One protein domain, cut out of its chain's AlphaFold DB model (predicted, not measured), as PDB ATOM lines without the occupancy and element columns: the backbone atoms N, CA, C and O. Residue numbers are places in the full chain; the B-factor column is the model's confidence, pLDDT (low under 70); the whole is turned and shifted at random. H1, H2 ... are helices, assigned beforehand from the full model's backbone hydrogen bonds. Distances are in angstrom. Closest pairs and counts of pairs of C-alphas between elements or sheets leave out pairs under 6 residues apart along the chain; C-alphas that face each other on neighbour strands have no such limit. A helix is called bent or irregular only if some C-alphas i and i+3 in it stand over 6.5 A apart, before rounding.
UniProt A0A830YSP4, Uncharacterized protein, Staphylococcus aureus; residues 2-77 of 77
ATOM      1  N   GLU A   2      44.709 -15.140 -60.297       94.25
ATOM      2  CA  GLU A   2      43.957 -13.889 -60.064       94.25
ATOM      3  C   GLU A   2      42.433 -14.071 -60.019       94.25
ATOM      4  O   GLU A   2      41.809 -13.621 -59.067       94.25
ATOM      5  N   ALA A   3      41.846 -14.858 -60.926       93.94
ATOM      6  CA  ALA A   3      40.409 -15.163 -60.882       93.94
ATOM      7  C   ALA A   3      39.967 -15.849 -59.568       93.94
ATOM      8  O   ALA A   3      38.881 -15.594 -59.058       93.94
ATOM      9  N   GLN A   4      40.825 -16.690 -58.976       94.50
ATOM     10  CA  GLN A   4      40.547 -17.308 -57.674       94.50
ATOM     11  C   GLN A   4      40.614 -16.278 -56.543       94.50
ATOM     12  O   GLN A   4      39.750 -16.275 -55.672       94.50
ATOM     13  N   LYS A   5      41.610 -15.381 -56.562       96.56
ATOM     14  CA  LYS A   5      41.712 -14.282 -55.588       96.56
ATOM     15  C   LYS A   5      40.513 -13.341 -55.683       96.56
ATOM     16  O   LYS A   5      40.007 -12.902 -54.653       96.56
ATOM     17  N   GLU A   6      40.053 -13.049 -56.893       96.94
ATOM     18  CA  GLU A   6      38.880 -12.214 -57.127       96.94
ATOM     19  C   GLU A   6      37.605 -12.878 -56.609       96.94
ATOM     20  O   GLU A   6      36.872 -12.250 -55.845       96.94
ATOM     21  N   ASN A   7      37.399 -14.169 -56.884       97.25
ATOM     22  CA  ASN A   7      36.272 -14.926 -56.333       97.25
ATOM     23  C   ASN A   7      36.294 -14.979 -54.791       97.25
ATOM     24  O   ASN A   7      35.270 -14.795 -54.133       97.25
ATOM     25  N   ILE A   8      37.476 -15.157 -54.190       97.06
ATOM     26  CA  ILE A   8      37.631 -15.121 -52.728       97.06
ATOM     27  C   ILE A   8      37.213 -13.758 -52.166       97.06
ATOM     28  O   ILE A   8      36.502 -13.697 -51.166       97.06
ATOM     29  N   ARG A   9      37.643 -12.660 -52.793       96.88
ATOM     30  CA  ARG A   9      37.377 -11.298 -52.305       96.88
ATOM     31  C   ARG A   9      35.932 -10.854 -52.510       96.88
ATOM     32  O   ARG A   9      35.418 -10.121 -51.673       96.88
ATOM     33  N   THR A  10      35.316 -11.251 -53.618       97.06
ATOM     34  CA  THR A  10      34.013 -10.723 -54.051       97.06
ATOM     35  C   THR A  10      32.834 -11.588 -53.622       97.06
ATOM     36  O   THR A  10      31.744 -11.053 -53.449       97.06
ATOM     37  N   VAL A  11      33.047 -12.888 -53.397       97.06
ATOM     38  CA  VAL A  11      31.974 -13.832 -53.051       97.06
ATOM     39  C   VAL A  11      32.222 -14.457 -51.683       97.06
ATOM     40  O   VAL A  11      31.455 -14.237 -50.748       97.06
ATOM     41  N   ILE A  12      33.339 -15.174 -51.532       97.12
ATOM     42  CA  ILE A  12      33.583 -16.003 -50.343       97.12
ATOM     43  C   ILE A  12      33.718 -15.129 -49.088       97.12
ATOM     44  O   ILE A  12      32.999 -15.328 -48.113       97.12
ATOM     45  N   ALA A  13      34.601 -14.129 -49.087       97.62
ATOM     46  CA  ALA A  13      34.817 -13.293 -47.906       97.62
ATOM     47  C   ALA A  13      33.551 -12.518 -47.466       97.62
ATOM     48  O   ALA A  13      33.244 -12.537 -46.269       97.62
ATOM     49  N   PRO A  14      32.776 -11.887 -48.374       98.12
ATOM     50  CA  PRO A  14      31.485 -11.298 -48.028       98.12
ATOM     51  C   PRO A  14      30.491 -12.304 -47.442       98.12
ATOM     52  O   PRO A  14      29.927 -12.034 -46.384       98.12
ATOM     53  N   GLU A  15      30.311 -13.478 -48.057       97.94
ATOM     54  CA  GLU A  15      29.400 -14.507 -47.535       97.94
ATOM     55  C   GLU A  15      29.790 -14.980 -46.135       97.94
ATOM     56  O   GLU A  15      28.936 -15.103 -45.258       97.94
ATOM     57  N   HIS A  16      31.080 -15.218 -45.898       97.94
ATOM     58  CA  HIS A  16      31.574 -15.597 -44.576       97.94
ATOM     59  C   HIS A  16      31.308 -14.501 -43.538       97.94
ATOM     60  O   HIS A  16      30.912 -14.804 -42.414       97.94
ATOM     61  N   LYS A  17      31.467 -13.227 -43.916       97.75
ATOM     62  CA  LYS A  17      31.142 -12.091 -43.048       97.75
ATOM     63  C   LYS A  17      29.644 -12.011 -42.742       97.75
ATOM     64  O   LYS A  17      29.290 -11.695 -41.609       97.75
ATOM     65  N   HIS A  18      28.781 -12.286 -43.720       98.12
ATOM     66  CA  HIS A  18      27.332 -12.339 -43.510       98.12
ATOM     67  C   HIS A  18      26.952 -13.466 -42.553       98.12
ATOM     68  O   HIS A  18      26.366 -13.189 -41.513       98.12
ATOM     69  N   LYS A  19      27.408 -14.696 -42.818       97.88
ATOM     70  CA  LYS A  19      27.160 -15.852 -41.942       97.88
ATOM     71  C   LYS A  19      27.641 -15.610 -40.514       97.88
ATOM     72  O   LYS A  19      26.932 -15.934 -39.571       97.88
ATOM     73  N   TYR A  20      28.825 -15.018 -40.350       97.75
ATOM     74  CA  TYR A  20      29.341 -14.661 -39.030       97.75
ATOM     75  C   TYR A  20      28.396 -13.708 -38.287       97.75
ATOM     76  O   TYR A  20      28.060 -13.966 -37.137       97.75
ATOM     77  N   LYS A  21      27.932 -12.639 -38.948       98.06
ATOM     78  CA  LYS A  21      26.996 -11.680 -38.345       98.06
ATOM     79  C   LYS A  21      25.646 -12.304 -38.015       98.06
ATOM     80  O   LYS A  21      25.080 -11.984 -36.976       98.06
ATOM     81  N   ASP A  22      25.134 -13.170 -38.881       98.12
ATOM     82  CA  ASP A  22      23.855 -13.843 -38.650       98.12
ATOM     83  C   ASP A  22      23.940 -14.757 -37.422       98.12
ATOM     84  O   ASP A  22      23.061 -14.713 -36.564       98.12
ATOM     85  N   ILE A  23      25.037 -15.511 -37.287       97.81
ATOM     86  CA  ILE A  23      25.308 -16.342 -36.107       97.81
ATOM     87  C   ILE A  23      25.462 -15.470 -34.857       97.81
ATOM     88  O   ILE A  23      24.849 -15.759 -33.834       97.81
ATOM     89  N   GLU A  24      26.246 -14.392 -34.928       97.50
ATOM     90  CA  GLU A  24      26.449 -13.475 -33.803       97.50
ATOM     91  C   GLU A  24      25.121 -12.876 -33.315       97.50
ATOM     92  O   GLU A  24      24.850 -12.846 -32.114       97.50
ATOM     93  N   ASN A  25      24.269 -12.429 -34.239       96.69
ATOM     94  CA  ASN A  25      22.958 -11.878 -33.910       96.69
ATOM     95  C   ASN A  25      22.008 -12.944 -33.349       96.69
ATOM     96  O   ASN A  25      21.263 -12.651 -32.415       96.69
ATOM     97  N   GLY A  26      22.046 -14.165 -33.892       97.50
ATOM     98  CA  GLY A  26      21.284 -15.301 -33.375       97.50
ATOM     99  C   GLY A  26      21.647 -15.608 -31.925       97.50
ATOM    100  O   GLY A  26      20.770 -15.608 -31.068       97.50
ATOM    101  N   LEU A  27      22.945 -15.743 -31.631       96.56
ATOM    102  CA  LEU A  27      23.445 -16.012 -30.280       96.56
ATOM    103  C   LEU A  27      23.075 -14.904 -29.286       96.56
ATOM    104  O   LEU A  27      22.623 -15.205 -28.187       96.56
ATOM    105  N   LYS A  28      23.190 -13.627 -29.676       94.44
ATOM    106  CA  LYS A  28      22.740 -12.499 -28.836       94.44
ATOM    107  C   LYS A  28      21.235 -12.546 -28.565       94.44
ATOM    108  O   LYS A  28      20.787 -12.208 -27.471       94.44
ATOM    109  N   GLY A  29      20.441 -12.952 -29.557       95.56
ATOM    110  CA  GLY A  29      19.002 -13.149 -29.393       95.56
ATOM    111  C   GLY A  29      18.677 -14.278 -28.413       95.56
ATOM    112  O   GLY A  29      17.850 -14.096 -27.522       95.56
ATOM    113  N   GLU A  30      19.351 -15.421 -28.546       96.19
ATOM    114  CA  GLU A  30      19.199 -16.576 -27.654       96.19
ATOM    115  C   GLU A  30      19.625 -16.255 -26.214       96.19
ATOM    116  O   GLU A  30      18.891 -16.565 -25.275       96.19
ATOM    117  N   GLU A  31      20.758 -15.570 -26.027       94.94
ATOM    118  CA  GLU A  31      21.236 -15.108 -24.717       94.94
ATOM    119  C   GLU A  31      20.214 -14.187 -24.042       94.94
ATOM    120  O   GLU A  31      19.872 -14.377 -22.870       94.94
ATOM    121  N   LYS A  32      19.637 -13.243 -24.798       94.19
ATOM    122  CA  LYS A  32      18.592 -12.357 -24.285       94.19
ATOM    123  C   LYS A  32      17.368 -13.133 -23.796       94.19
ATOM    124  O   LYS A  32      16.877 -12.861 -22.700       94.19
ATOM    125  N   VAL A  33      16.895 -14.102 -24.583       95.75
ATOM    126  CA  VAL A  33      15.747 -14.951 -24.222       95.75
ATOM    127  C   VAL A  33      16.040 -15.761 -22.957       95.75
ATOM    128  O   VAL A  33      15.194 -15.820 -22.065       95.75
ATOM    129  N   LEU A  34      17.238 -16.343 -22.838       95.62
ATOM    130  CA  LEU A  34      17.655 -17.090 -21.646       95.62
ATOM    131  C   LEU A  34      17.662 -16.210 -20.391       95.62
ATOM    132  O   LEU A  34      17.132 -16.607 -19.352       95.62
ATOM    133  N   ILE A  35      18.203 -14.994 -20.488       95.25
ATOM    134  CA  ILE A  35      18.224 -14.027 -19.384       95.25
ATOM    135  C   ILE A  35      16.803 -13.645 -18.951       95.25
ATOM    136  O   ILE A  35      16.506 -13.613 -17.753       95.25
ATOM    137  N   GLU A  36      15.904 -13.384 -19.905       94.12
ATOM    138  CA  GLU A  36      14.498 -13.070 -19.620       94.12
ATOM    139  C   GLU A  36      13.787 -14.237 -18.917       94.12
ATOM    140  O   GLU A  36      13.090 -14.021 -17.921       94.12
ATOM    141  N   GLN A  37      14.011 -15.473 -19.371       95.50
ATOM    142  CA  GLN A  37      13.467 -16.678 -18.737       95.50
ATOM    143  C   GLN A  37      13.994 -16.862 -17.310       95.50
ATOM    144  O   GLN A  37      13.212 -17.116 -16.392       95.50
ATOM    145  N   MET A  38      15.300 -16.692 -17.083       95.06
ATOM    146  CA  MET A  38      15.889 -16.783 -15.742       95.06
ATOM    147  C   MET A  38      15.309 -15.724 -14.798       95.06
ATOM    148  O   MET A  38      14.920 -16.047 -13.675       95.06
ATOM    149  N   ALA A  39      15.162 -14.480 -15.263       93.88
ATOM    150  CA  ALA A  39      14.545 -13.410 -14.482       93.88
ATOM    151  C   ALA A  39      13.076 -13.717 -14.124       93.88
ATOM    152  O   ALA A  39      12.639 -13.431 -13.006       93.88
ATOM    153  N   GLN A  40      12.313 -14.323 -15.040       94.31
ATOM    154  CA  GLN A  40      10.946 -14.784 -14.771       94.31
ATOM    155  C   GLN A  40      10.914 -15.933 -13.755       94.31
ATOM    156  O   GLN A  40      10.062 -15.936 -12.865       94.31
ATOM    157  N   HIS A  41      11.851 -16.880 -13.838       95.06
ATOM    158  CA  HIS A  41      11.976 -17.961 -12.860       95.06
ATOM    159  C   HIS A  41      12.296 -17.440 -11.455       95.06
ATOM    160  O   HIS A  41      11.695 -17.923 -10.496       95.06
ATOM    161  N   CYS A  42      13.167 -16.433 -11.323       93.69
ATOM    162  CA  CYS A  42      13.431 -15.752 -10.052       93.69
ATOM    163  C   CYS A  42      12.140 -15.196  -9.428       93.69
ATOM    164  O   CYS A  42      11.852 -15.457  -8.259       93.69
ATOM    165  N   GLU A  43      11.323 -14.489 -10.213       93.06
ATOM    166  CA  GLU A  43      10.041 -13.943  -9.749       93.06
ATOM    167  C   GLU A  43       9.040 -15.034  -9.357       93.06
ATOM    168  O   GLU A  43       8.423 -14.962  -8.292       93.06
ATOM    169  N   ALA A  44       8.901 -16.069 -10.188       94.12
ATOM    170  CA  ALA A  44       8.006 -17.188  -9.910       94.12
ATOM    171  C   ALA A  44       8.426 -17.940  -8.638       94.12
ATOM    172  O   ALA A  44       7.586 -18.257  -7.795       94.12
ATOM    173  N   PHE A  45       9.728 -18.178  -8.461       91.44
ATOM    174  CA  PHE A  45      10.263 -18.810  -7.263       91.44
ATOM    175  C   PHE A  45       9.996 -17.955  -6.022       91.44
ATOM    176  O   PHE A  45       9.461 -18.468  -5.042       91.44
ATOM    177  N   LYS A  46      10.270 -16.644  -6.077       91.81
ATOM    178  CA  LYS A  46       9.995 -15.701  -4.981       91.81
ATOM    179  C   LYS A  46       8.510 -15.663  -4.608       91.81
ATOM    180  O   LYS A  46       8.167 -15.615  -3.427       91.81
ATOM    181  N   ALA A  47       7.612 -15.729  -5.594       91.31
ATOM    182  CA  ALA A  47       6.168 -15.717  -5.366       91.31
ATOM    183  C   ALA A  47       5.683 -16.895  -4.501       91.31
ATOM    184  O   ALA A  47       4.765 -16.706  -3.701       91.31
ATOM    185  N   ASN A  48       6.336 -18.061  -4.583       90.50
ATOM    186  CA  ASN A  48       6.012 -19.225  -3.749       90.50
ATOM    187  C   ASN A  48       6.184 -18.948  -2.245       90.50
ATOM    188  O   ASN A  48       5.548 -19.602  -1.420       90.50
ATOM    189  N   PHE A  49       6.997 -17.956  -1.872       88.25
ATOM    190  CA  PHE A  49       7.266 -17.611  -0.476       88.25
ATOM    191  C   PHE A  49       6.343 -16.525   0.083       88.25
ATOM    192  O   PHE A  49       6.407 -16.263   1.280       88.25
ATOM    193  N   LYS A  50       5.438 -15.923  -0.708       84.62
ATOM    194  CA  LYS A  50       4.536 -14.855  -0.218       84.62
ATOM    195  C   LYS A  50       3.673 -15.268   0.981       84.62
ATOM    196  O   LYS A  50       3.348 -14.419   1.803       84.62
ATOM    197  N   GLY A  51       3.294 -16.544   1.072       85.00
ATOM    198  CA  GLY A  51       2.520 -17.095   2.193       85.00
ATOM    199  C   GLY A  51       3.365 -17.778   3.274       85.00
ATOM    200  O   GLY A  51       2.812 -18.242   4.267       85.00
ATOM    201  N   ALA A  52       4.683 -17.876   3.084       86.94
ATOM    202  CA  ALA A  52       5.581 -18.536   4.024       86.94
ATOM    203  C   ALA A  52       5.950 -17.607   5.191       86.94
ATOM    204  O   ALA A  52       5.964 -16.381   5.052       86.94
ATOM    205  N   ALA A  53       6.308 -18.194   6.337       90.25
ATOM    206  CA  ALA A  53       6.829 -17.443   7.475       90.25
ATOM    207  C   ALA A  53       8.131 -16.715   7.090       90.25
ATOM    208  O   ALA A  53       9.123 -17.340   6.720       90.25
ATOM    209  N   GLN A  54       8.129 -15.386   7.196       91.38
ATOM    210  CA  GLN A  54       9.222 -14.511   6.755       91.38
ATOM    211  C   GLN A  54      10.316 -14.367   7.826       91.38
ATOM    212  O   GLN A  54      10.609 -13.265   8.297       91.38
ATOM    213  N   GLY A  55      10.894 -15.493   8.248       93.19
ATOM    214  CA  GLY A  55      12.092 -15.492   9.090       93.19
ATOM    215  C   GLY A  55      13.302 -14.906   8.356       93.19
ATOM    216  O   GLY A  55      13.266 -14.705   7.141       93.19
ATOM    217  N   ASP A  56      14.390 -14.658   9.081       95.69
ATOM    218  CA  ASP A  56      15.576 -13.988   8.526       95.69
ATOM    219  C   ASP A  56      16.161 -14.728   7.321       95.69
ATOM    220  O   ASP A  56      16.506 -14.101   6.324       95.69
ATOM    221  N   TRP A  57      16.161 -16.063   7.350       92.94
ATOM    222  CA  TRP A  57      16.611 -16.869   6.215       92.94
ATOM    223  C   TRP A  57      15.774 -16.638   4.946       92.94
ATOM    224  O   TRP A  57      16.335 -16.465   3.868       92.94
ATOM    225  N   VAL A  58      14.442 -16.569   5.067       92.62
ATOM    226  CA  VAL A  58      13.551 -16.327   3.916       92.62
ATOM    227  C   VAL A  58      13.768 -14.922   3.358       92.62
ATOM    228  O   VAL A  58      13.840 -14.750   2.144       92.62
ATOM    229  N   LYS A  59      13.937 -13.918   4.227       92.50
ATOM    230  CA  LYS A  59      14.234 -12.540   3.807       92.50
ATOM    231  C   LYS A  59      15.565 -12.444   3.060       92.50
ATOM    232  O   LYS A  59      15.601 -11.827   1.997       92.50
ATOM    233  N   SER A  60      16.622 -13.073   3.580       93.75
ATOM    234  CA  SER A  60      17.930 -13.110   2.916       93.75
ATOM    235  C   SER A  60      17.841 -13.790   1.553       93.75
ATOM    236  O   SER A  60      18.267 -13.205   0.562       93.75
ATOM    237  N   ALA A  61      17.187 -14.955   1.469       92.12
ATOM    238  CA  ALA A  61      16.998 -15.661   0.205       92.12
ATOM    239  C   ALA A  61      16.233 -14.812  -0.829       92.12
ATOM    240  O   ALA A  61      16.644 -14.726  -1.983       92.12
ATOM    241  N   MET A  62      15.152 -14.129  -0.429       93.00
ATOM    242  CA  MET A  62      14.425 -13.220  -1.325       93.00
ATOM    243  C   MET A  62      15.293 -12.057  -1.822       93.00
ATOM    244  O   MET A  62      15.185 -11.684  -2.987       93.00
ATOM    245  N   SER A  63      16.141 -11.495  -0.956       93.69
ATOM    246  CA  SER A  63      17.058 -10.414  -1.327       93.69
ATOM    247  C   SER A  63      18.146 -10.885  -2.294       93.69
ATOM    248  O   SER A  63      18.498 -10.157  -3.219       93.69
ATOM    249  N   GLU A  64      18.679 -12.094  -2.104       95.38
ATOM    250  CA  GLU A  64      19.650 -12.693  -3.026       95.38
ATOM    251  C   GLU A  64      19.029 -12.927  -4.408       95.38
ATOM    252  O   GLU A  64      19.646 -12.607  -5.423       95.38
ATOM    253  N   ILE A  65      17.779 -13.400  -4.462       94.69
ATOM    254  CA  ILE A  65      17.037 -13.577  -5.720       94.69
ATOM    255  C   ILE A  65      16.852 -12.242  -6.453       94.69
ATOM    256  O   ILE A  65      17.029 -12.191  -7.672       94.69
ATOM    257  N   ASP A  66      16.522 -11.166  -5.731       93.88
ATOM    258  CA  ASP A  66      16.410  -9.826  -6.318       93.88
ATOM    259  C   ASP A  66      17.752  -9.356  -6.901       93.88
ATOM    260  O   ASP A  66      17.793  -8.867  -8.031       93.88
ATOM    261  N   SER A  67      18.856  -9.582  -6.179       95.62
ATOM    262  CA  SER A  67      20.204  -9.259  -6.661       95.62
ATOM    263  C   SER A  67      20.551 -10.021  -7.940       95.62
ATOM    264  O   SER A  67      21.009  -9.413  -8.906       95.62
ATOM    265  N   ILE A  68      20.281 -11.331  -7.987       94.19
ATOM    266  CA  ILE A  68      20.518 -12.163  -9.179       94.19
ATOM    267  C   ILE A  68      19.723 -11.625 -10.370       94.19
ATOM    268  O   ILE A  68      20.261 -11.483 -11.467       94.19
ATOM    269  N   LYS A  69      18.443 -11.294 -10.167       93.12
ATOM    270  CA  LYS A  69      17.588 -10.740 -11.222       93.12
ATOM    271  C   LYS A  69      18.137  -9.424 -11.771       93.12
ATOM    272  O   LYS A  69      18.071  -9.190 -12.979       93.12
ATOM    273  N   ASP A  70      18.642  -8.551 -10.909       92.88
ATOM    274  CA  ASP A  70      19.188  -7.269 -11.342       92.88
ATOM    275  C   ASP A  70      20.544  -7.419 -12.033       92.88
ATOM    276  O   ASP A  70      20.789  -6.731 -13.025       92.88
ATOM    277  N   ASP A  71      21.385  -8.357 -11.602       94.19
ATOM    278  CA  ASP A  71      22.631  -8.678 -12.301       94.19
ATOM    279  C   ASP A  71      22.370  -9.290 -13.684       94.19
ATOM    280  O   ASP A  71      23.005  -8.890 -14.657       94.19
ATOM    281  N   LEU A  72      21.359 -10.155 -13.814       92.25
ATOM    282  CA  LEU A  72      20.912 -10.694 -15.102       92.25
ATOM    283  C   LEU A  72      20.502  -9.591 -16.091       92.25
ATOM    284  O   LEU A  72      20.889  -9.626 -17.257       92.25
ATOM    285  N   LYS A  73      19.770  -8.563 -15.642       87.38
ATOM    286  CA  LYS A  73      19.387  -7.430 -16.508       87.38
ATOM    287  C   LYS A  73      20.589  -6.615 -16.996       87.38
ATOM    288  O   LYS A  73      20.531  -6.078 -18.102       87.38
ATOM    289  N   LYS A  74      21.656  -6.512 -16.196       91.25
ATOM    290  CA  LYS A  74      22.872  -5.764 -16.565       91.25
ATOM    291  C   LYS A  74      23.653  -6.441 -17.689       91.25
ATOM    292  O   LYS A  74      24.333  -5.741 -18.422       91.25
ATOM    293  N   ILE A  75      23.538  -7.762 -17.850       87.25
ATOM    294  CA  ILE A  75      24.192  -8.499 -18.948       87.25
ATOM    295  C   ILE A  75      23.627  -8.066 -20.312       87.25
ATOM    296  O   ILE A  75      24.357  -8.006 -21.294       87.25
ATOM    297  N   ASN A  76      22.343  -7.697 -20.354       69.75
ATOM    298  CA  ASN A  76      21.648  -7.234 -21.559       69.75
ATOM    299  C   ASN A  76      21.631  -5.699 -21.743       69.75
ATOM    300  O   ASN A  76      20.970  -5.227 -22.670       69.75
ATOM    301  N   SER A  77      22.260  -4.926 -20.844       64.69
ATOM    302  CA  SER A  77      22.274  -3.448 -20.870       64.69
ATOM    303  C   SER A  77      23.491  -2.900 -21.611       64.69
ATOM    304  O   SER A  77      23.308  -1.923 -22.371       64.69
TER     305      SER A  77
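AT A GLANCE: This is residues 2 to 77 of the 77 residues of an uncharacterized protein of Staphylococcus aureus (UniProt A0A830YSP4). The model is a helical hairpin with very unequal arms: H2 folds back beside the later part of the long, nearly straight helix H1, and residues 2 to 27 of H1 stick out alone beyond it. That free arm makes much of the length of a thin, rod-like outline spanning 77 by 15 by 14 A. The printed part has 76 residues with two named helices, H1 then H2, and no named strand; the class is all helix. The whole is extended, with a radius of gyration of the C-alphas of 22.8 A.

IN THESE COORDINATES: H1, residues 2 to 47, was assigned as one helix by its hydrogen bonds but is bent: C-alphas 10 and 13 are 6.7 A apart. Its arm H1a, residues 2 to 10, begins with C-alpha 2 at (43.957, -13.889, -60.064) and is 12.0 A long. Its arm H1b, residues 13 to 47, is 51.3 A long from first to last C-alpha and ends with C-alpha 47 at (6.168, -15.717, -5.366). H2, residues 56 to 75, measures 29.3 A and ends with C-alpha 75 at (24.192, -8.499, -18.948).

HOW THE PARTS SIT: H1a and H1b stand at a shallow tilt of 27 degrees. H1b and H2 form a helical hairpin, running opposite ways at a shallow tilt of 18 degrees. They touch, H1b with residues 35 to 46 alone; the closest C-alphas, those of Ala 39 and Lys 69, are 5.2 A apart. H1a and H2 are apart. In H1a, H1b and H2 every O i to N i+4 pair is within hydrogen-bond range.

THE WHOLE: The C-alphas farthest apart, those of Glu 2 and Ala 53, are 77.2 A from each other. Without residues 2 to 27, which stand free, the body spans 40 by 16 by 10 A. The link from H1 to H2, 8 residues, is short, and the printed part has no cut. The mean pLDDT of the printed part is 93.6; residues 76 to 77 are under 70.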